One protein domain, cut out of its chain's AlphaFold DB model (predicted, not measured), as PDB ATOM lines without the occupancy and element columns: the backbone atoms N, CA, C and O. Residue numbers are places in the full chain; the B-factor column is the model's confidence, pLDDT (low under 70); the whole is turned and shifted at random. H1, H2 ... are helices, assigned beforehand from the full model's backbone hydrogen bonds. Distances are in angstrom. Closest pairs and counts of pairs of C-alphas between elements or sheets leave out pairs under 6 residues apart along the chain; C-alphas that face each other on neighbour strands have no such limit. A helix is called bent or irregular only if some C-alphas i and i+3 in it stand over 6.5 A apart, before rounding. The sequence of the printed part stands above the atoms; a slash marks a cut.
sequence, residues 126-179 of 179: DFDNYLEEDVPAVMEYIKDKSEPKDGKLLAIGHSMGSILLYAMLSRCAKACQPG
ATOM      1  N   ASP A 126     240.976 235.274 232.012       72.50
ATOM      2  CA  ASP A 126     240.830 233.998 232.716       72.50
ATOM      3  C   ASP A 126     240.896 232.779 231.774       72.50
ATOM      4  O   ASP A 126     241.341 232.863 230.628       72.50
ATOM      5  N   PHE A 127     240.510 231.608 232.291       78.69
ATOM      6  CA  PHE A 127     240.492 230.359 231.533       78.69
ATOM      7  C   PHE A 127     239.621 230.436 230.274       78.69
ATOM      8  O   PHE A 127     239.968 229.822 229.263       78.69
ATOM      9  N   ASP A 128     238.515 231.181 230.319       80.75
ATOM     10  CA  ASP A 128     237.626 231.302 229.173       80.75
ATOM     11  C   ASP A 128     238.329 232.092 228.068       80.75
ATOM     12  O   ASP A 128     238.305 231.649 226.927       80.75
ATOM     13  N   ASN A 129     239.093 233.148 228.370       85.19
ATOM     14  CA  ASN A 129     239.885 233.828 227.333       85.19
ATOM     15  C   ASN A 129     240.871 232.878 226.632       85.19
ATOM     16  O   ASN A 129     240.993 232.909 225.408       85.19
ATOM     17  N   TYR A 130     241.532 231.980 227.371       83.50
ATOM     18  CA  TYR A 130     242.376 230.961 226.741       83.50
ATOM     19  C   TYR A 130     241.583 230.034 225.816       83.50
ATOM     20  O   TYR A 130     242.044 229.686 224.729       83.50
ATOM     21  N   LEU A 131     240.405 229.604 226.266       84.62
ATOM     22  CA  LEU A 131     239.567 228.638 225.567       84.62
ATOM     23  C   LEU A 131     238.846 229.236 224.349       84.62
ATOM     24  O   LEU A 131     238.654 228.541 223.352       84.62
ATOM     25  N   GLU A 132     238.392 230.482 224.455       84.75
ATOM     26  CA  GLU A 132     237.533 231.150 223.474       84.75
ATOM     27  C   GLU A 132     238.330 231.970 222.458       84.75
ATOM     28  O   GLU A 132     237.890 232.099 221.317       84.75
ATOM     29  N   GLU A 133     239.491 232.501 222.849       87.69
ATOM     30  CA  GLU A 133     240.273 233.428 222.026       87.69
ATOM     31  C   GLU A 133     241.642 232.838 221.672       87.69
ATOM     32  O   GLU A 133     241.905 232.560 220.500       87.69
ATOM     33  N   ASP A 134     242.502 232.599 222.668       89.62
ATOM     34  CA  ASP A 134     243.918 232.300 222.419       89.62
ATOM     35  C   ASP A 134     244.113 230.972 221.674       89.62
ATOM     36  O   ASP A 134     244.792 230.921 220.645       89.62
ATOM     37  N   VAL A 135     243.528 229.878 222.179       90.31
ATOM     38  CA  VAL A 135     243.694 228.548 221.574       90.31
ATOM     39  C   VAL A 135     243.117 228.512 220.150       90.31
ATOM     40  O   VAL A 135     243.842 228.078 219.247       90.31
ATOM     41  N   PRO A 136     241.884 228.994 219.885       90.62
ATOM     42  CA  PRO A 136     241.360 229.083 218.524       90.62
ATOM     43  C   PRO A 136     242.224 229.928 217.583       90.62
ATOM     44  O   PRO A 136     242.530 229.463 216.482       90.62
ATOM     45  N   ALA A 137     242.673 231.112 218.017       91.25
ATOM     46  CA  ALA A 137     243.494 232.003 217.197       91.25
ATOM     47  C   ALA A 137     244.830 231.352 216.810       91.25
ATOM     48  O   ALA A 137     245.244 231.397 215.651       91.25
ATOM     49  N   VAL A 138     245.488 230.678 217.758       91.88
ATOM     50  CA  VAL A 138     246.738 229.961 217.478       91.88
ATOM     51  C   VAL A 138     246.502 228.777 216.540       91.88
ATOM     52  O   VAL A 138     247.290 228.554 215.623       91.88
ATOM     53  N   MET A 139     245.419 228.020 216.721       91.19
ATOM     54  CA  MET A 139     245.095 226.907 215.825       91.19
ATOM     55  C   MET A 139     244.795 227.368 214.397       91.19
ATOM     56  O   MET A 139     245.161 226.672 213.449       91.19
ATOM     57  N   GLU A 140     244.110 228.499 214.233       91.38
ATOM     58  CA  GLU A 140     243.879 229.115 212.925       91.38
ATOM     59  C   GLU A 140     245.199 229.539 212.285       91.38
ATOM     60  O   GLU A 140     245.484 229.135 211.159       91.38
ATOM     61  N   TYR A 141     246.051 230.238 213.038       93.62
ATOM     62  CA  TYR A 141     247.371 230.654 212.574       93.62
ATOM     63  C   TYR A 141     248.242 229.470 212.135       93.62
ATOM     64  O   TYR A 141     248.866 229.513 211.077       93.62
ATOM     65  N   ILE A 142     248.276 228.386 212.918       93.94
ATOM     66  CA  ILE A 142     249.048 227.188 212.563       93.94
ATOM     67  C   ILE A 142     248.489 226.558 211.288       93.94
ATOM     68  O   ILE A 142     249.271 226.226 210.405       93.94
ATOM     69  N   LYS A 143     247.162 226.422 211.160       91.75
ATOM     70  CA  LYS A 143     246.534 225.861 209.952       91.75
ATOM     71  C   LYS A 143     246.839 226.682 208.702       91.75
ATOM     72  O   LYS A 143     247.127 226.089 207.669       91.75
ATOM     73  N   ASP A 144     246.802 228.007 208.808       93.06
ATOM     74  CA  ASP A 144     247.181 228.923 207.726       93.06
ATOM     75  C   ASP A 144     248.657 228.766 207.335       93.06
ATOM     76  O   ASP A 144     249.003 228.816 206.161       93.06
ATOM     77  N   LYS A 145     249.546 228.545 208.310       93.75
ATOM     78  CA  LYS A 145     250.993 228.474 208.067       93.75
ATOM     79  C   LYS A 145     251.494 227.106 207.617       93.75
ATOM     80  O   LYS A 145     252.483 227.063 206.892       93.75
ATOM     81  N   SER A 146     250.880 226.015 208.071       90.19
ATOM     82  CA  SER A 146     251.303 224.650 207.726       90.19
ATOM     83  C   SER A 146     250.491 224.013 206.602       90.19
ATOM     84  O   SER A 146     250.921 222.996 206.065       90.19
ATOM     85  N   GLU A 147     249.332 224.582 206.250       90.75
ATOM     86  CA  GLU A 147     248.447 224.108 205.175       90.75
ATOM     87  C   GLU A 147     248.271 222.568 205.163       90.75
ATOM     88  O   GLU A 147     248.558 221.895 204.164       90.75
ATOM     89  N   PRO A 148     247.828 221.953 206.281       89.50
ATOM     90  CA  PRO A 148     247.771 220.502 206.386       89.50
ATOM     91  C   PRO A 148     246.772 219.929 205.375       89.50
ATOM     92  O   PRO A 148     245.648 220.412 205.243       89.50
ATOM     93  N   LYS A 149     247.160 218.844 204.695       87.56
ATOM     94  CA  LYS A 149     246.392 218.250 203.581       87.56
ATOM     95  C   LYS A 149     244.953 217.870 203.934       87.56
ATOM     96  O   LYS A 149     244.090 217.888 203.064       87.56
ATOM     97  N   ASP A 150     244.705 217.477 205.179       90.50
ATOM     98  CA  ASP A 150     243.387 217.084 205.679       90.50
ATOM     99  C   ASP A 150     242.721 218.165 206.549       90.50
ATOM    100  O   ASP A 150     241.643 217.933 207.099       90.50
ATOM    101  N   GLY A 151     243.349 219.340 206.679       87.31
ATOM    102  CA  GLY A 151     242.868 220.451 207.495       87.31
ATOM    103  C   GLY A 151     242.949 220.216 209.009       87.31
ATOM    104  O   GLY A 151     242.386 221.008 209.771       87.31
ATOM    105  N   LYS A 152     243.596 219.136 209.471       89.25
ATOM    106  CA  LYS A 152     243.609 218.744 210.888       89.25
ATOM    107  C   LYS A 152     244.928 219.084 211.568       89.25
ATOM    108  O   LYS A 152     245.989 219.115 210.954       89.25
ATOM    109  N   LEU A 153     244.844 219.296 212.879       90.94
ATOM    110  CA  LEU A 153     245.989 219.474 213.768       90.94
ATOM    111  C   LEU A 153     245.982 218.384 214.839       90.94
ATOM    112  O   LEU A 153     244.923 218.032 215.363       90.94
ATOM    113  N   LEU A 154     247.168 217.891 215.199       91.19
ATOM    114  CA  LEU A 154     247.362 217.060 216.383       91.19
ATOM    115  C   LEU A 154     247.762 217.960 217.554       91.19
ATOM    116  O   LEU A 154     248.777 218.649 217.484       91.19
ATOM    117  N   ALA A 155     246.982 217.933 218.631       91.06
ATOM    118  CA  ALA A 155     247.246 218.724 219.824       91.06
ATOM    119  C   ALA A 155     247.581 217.819 221.014       91.06
ATOM    120  O   ALA A 155     246.896 216.828 221.268       91.06
ATOM    121  N   ILE A 156     248.622 218.188 221.759       89.44
ATOM    122  CA  ILE A 156     249.007 217.541 223.014       89.44
ATOM    123  C   ILE A 156     249.043 218.621 224.084       89.44
ATOM    124  O   ILE A 156     249.760 219.609 223.957       89.44
ATOM    125  N   GLY A 157     248.254 218.424 225.134       84.44
ATOM    126  CA  GLY A 157     248.202 219.313 226.283       84.44
ATOM    127  C   GLY A 157     248.736 218.612 227.522       84.44
ATOM    128  O   GLY A 157     248.458 217.429 227.723       84.44
ATOM    129  N   HIS A 158     249.455 219.351 228.363       78.62
ATOM    130  CA  HIS A 158     249.855 218.934 229.706       78.62
ATOM    131  C   HIS A 158     249.179 219.835 230.743       78.62
ATOM    132  O   HIS A 158     249.100 221.047 230.534       78.62
ATOM    133  N   SER A 159     248.725 219.270 231.867       79.31
ATOM    134  CA  SER A 159     248.042 220.003 232.944       79.31
ATOM    135  C   SER A 159     246.899 220.879 232.392       79.31
ATOM    136  O   SER A 159     245.973 220.356 231.766       79.31
ATOM    137  N   MET A 160     246.977 222.206 232.539       78.94
ATOM    138  CA  MET A 160     245.994 223.157 232.009       78.94
ATOM    139  C   MET A 160     245.760 223.005 230.494       78.94
ATOM    140  O   MET A 160     244.635 223.134 230.014       78.94
ATOM    141  N   GLY A 161     246.797 222.657 229.727       82.31
ATOM    142  CA  GLY A 161     246.652 222.401 228.295       82.31
ATOM    143  C   GLY A 161     245.722 221.219 227.998       82.31
ATOM    144  O   GLY A 161     244.967 221.264 227.033       82.31
ATOM    145  N   SER A 162     245.730 220.166 228.828       80.62
ATOM    146  CA  SER A 162     244.857 218.999 228.633       80.62
ATOM    147  C   SER A 162     243.387 219.360 228.851       80.62
ATOM    148  O   SER A 162     242.531 218.951 228.067       80.62
ATOM    149  N   ILE A 163     243.090 220.151 229.889       81.69
ATOM    150  CA  ILE A 163     241.715 220.568 230.191       81.69
ATOM    151  C   ILE A 163     241.189 221.581 229.165       81.69
ATOM    152  O   ILE A 163     240.026 221.484 228.781       81.69
ATOM    153  N   LEU A 164     242.040 222.477 228.640       82.62
ATOM    154  CA  LEU A 164     241.686 223.375 227.532       82.62
ATOM    155  C   LEU A 164     241.281 222.585 226.286       82.62
ATOM    156  O   LEU A 164     240.210 222.817 225.725       82.62
ATOM    157  N   LEU A 165     242.094 221.600 225.890       86.12
ATOM    158  CA  LEU A 165     241.783 220.747 224.742       86.12
ATOM    159  C   LEU A 165     240.493 219.949 224.963       86.12
ATOM    160  O   LEU A 165     239.658 219.866 224.061       86.12
ATOM    161  N   TYR A 166     240.293 219.404 226.164       82.69
ATOM    162  CA  TYR A 166     239.074 218.675 226.505       82.69
ATOM    163  C   TYR A 166     237.822 219.564 226.438       82.69
ATOM    164  O   TYR A 166     236.810 219.178 225.842       82.69
ATOM    165  N   ALA A 167     237.886 220.771 227.006       82.44
ATOM    166  CA  ALA A 167     236.793 221.736 226.972       82.44
ATOM    167  C   ALA A 167     236.473 222.171 225.534       82.44
ATOM    168  O   ALA A 167     235.306 222.200 225.142       82.44
ATOM    169  N   MET A 168     237.500 222.424 224.720       86.31
ATOM    170  CA  MET A 168     237.349 222.813 223.319       86.31
ATOM    171  C   MET A 168     236.659 221.715 222.500       86.31
ATOM    172  O   MET A 168     235.666 221.979 221.823       86.31
ATOM    173  N   LEU A 169     237.110 220.460 222.621       84.06
ATOM    174  CA  LEU A 169     236.470 219.318 221.955       84.06
ATOM    175  C   LEU A 169     235.010 219.139 222.401       84.06
ATOM    176  O   LEU A 169     234.129 218.898 221.572       84.06
ATOM    177  N   SER A 170     234.738 219.328 223.694       79.62
ATOM    178  CA  SER A 170     233.387 219.229 224.260       79.62
ATOM    179  C   SER A 170     232.425 220.284 223.698       79.62
ATOM    180  O   SER A 170     231.221 220.039 223.612       79.62
ATOM    181  N   ARG A 171     232.930 221.458 223.299       75.25
ATOM    182  CA  ARG A 171     232.134 222.511 222.648       75.25
ATOM    183  C   ARG A 171     231.862 222.197 221.183       75.25
ATOM    184  O   ARG A 171     230.720 222.320 220.744       75.25
ATOM    185  N   CYS A 172     232.875 221.737 220.453       67.62
ATOM    186  CA  CYS A 172     232.729 221.358 219.047       67.62
ATOM    187  C   CYS A 172     231.704 220.228 218.859       67.62
ATOM    188  O   CYS A 172     230.925 220.256 217.910       67.62
ATOM    189  N   ALA A 173     231.622 219.282 219.803       59.25
ATOM    190  CA  ALA A 173     230.620 218.214 219.777       59.25
ATOM    191  C   ALA A 173     229.166 218.721 219.900       59.25
ATOM    192  O   ALA A 173     228.244 218.088 219.387       59.25
ATOM    193  N   LYS A 174     228.943 219.873 220.551       53.16
ATOM    194  CA  LYS A 174     227.607 220.474 220.702       53.16
ATOM    195  C   LYS A 174     227.165 221.260 219.465       53.16
ATOM    196  O   LYS A 174     225.973 221.312 219.191       53.16
ATOM    197  N   ALA A 175     228.103 221.823 218.704       53.00
ATOM    198  CA  ALA A 175     227.811 222.562 217.471       53.00
ATOM    199  C   ALA A 175     227.373 221.658 216.298       53.00
ATOM    200  O   ALA A 175     226.866 222.155 215.300       53.00
ATOM    201  N   CYS A 176     227.546 220.337 216.423       44.91
ATOM    202  CA  CYS A 176     227.187 219.345 215.407       44.91
ATOM    203  C   CYS A 176     225.807 218.687 215.617       44.91
ATOM    204  O   CYS A 176     225.533 217.665 214.992       44.91
ATOM    205  N   GLN A 177     224.942 219.221 216.486       42.84
ATOM    206  CA  GLN A 177     223.566 218.724 216.599       42.84
ATOM    207  C   GLN A 177     222.731 219.262 215.420       42.84
ATOM    208  O   GLN A 177     222.608 220.482 215.295       42.84
ATOM    209  N   PRO A 178     222.177 218.401 214.544       51.34
ATOM    210  CA  PRO A 178     221.236 218.846 213.523       51.34
ATOM    211  C   PRO A 178     219.953 219.340 214.205       51.34
ATOM    212  O   PRO A 178     219.412 218.654 215.076       51.34
ATOM    213  N   GLY A 179     219.520 220.549 213.840       44.66
ATOM    214  CA  GLY A 179     218.190 221.070 214.171       44.66
ATOM    215  C   GLY A 179     217.087 220.399 213.367       44.66
ATOM    216  O   GLY A 179     217.402 219.800 212.312       44.66
TER     217      GLY A 179
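Overview. This is residues 126 to 179 of the 179 residues of an uncharacterized protein of Gossypium tomentosum (UniProt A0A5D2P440). Two helices cross nearly at right angles, H2 over the first part of H1, and a long link, residues 147 to 159, folds back from the far end of H1 to H2. Residues 144 to 150 and 169 to 179 stick out. The printed part has 54 residues with two named helices, H1 then H2, and no named strand: all helix. It is only just loose, close to compact, with a radius of gyration of the C-alphas of 12.3 A, spanning 34 by 28 by 17 A.

Along the chain. Find C-alpha 127 at (240.492, 230.359, 231.533); from there H1, residues 127 to 146, runs 26.8 A, with a kink of 28 degrees near residue 134. It is only just irregular: C-alphas 132 and 135 are 7.0 A apart. H2, residues 160 to 175, runs 23.3 A to C-alpha 175 at (227.811, 222.562, 217.471).

Arrangement. Look at Leu 131 and Leu 164: H1 and H2 touch there, their closest C-alphas 6.0 A apart. H1 touches with residues 130 to 131 alone, H2 with 164 to 168 alone. Their lines are about perpendicular, at 83 degrees. O i to N i+4 pairs are within hydrogen-bond range in 13 of 16 for H1 and 11 of 12 for H2.

Size, cuts and confidence. The C-alphas farthest apart, of His 158 and Gly 179, are 35.3 A apart. The printed part has no cut; the link from H1 to H2 is long. Model pLDDT is under 70 at residues 172 to 179.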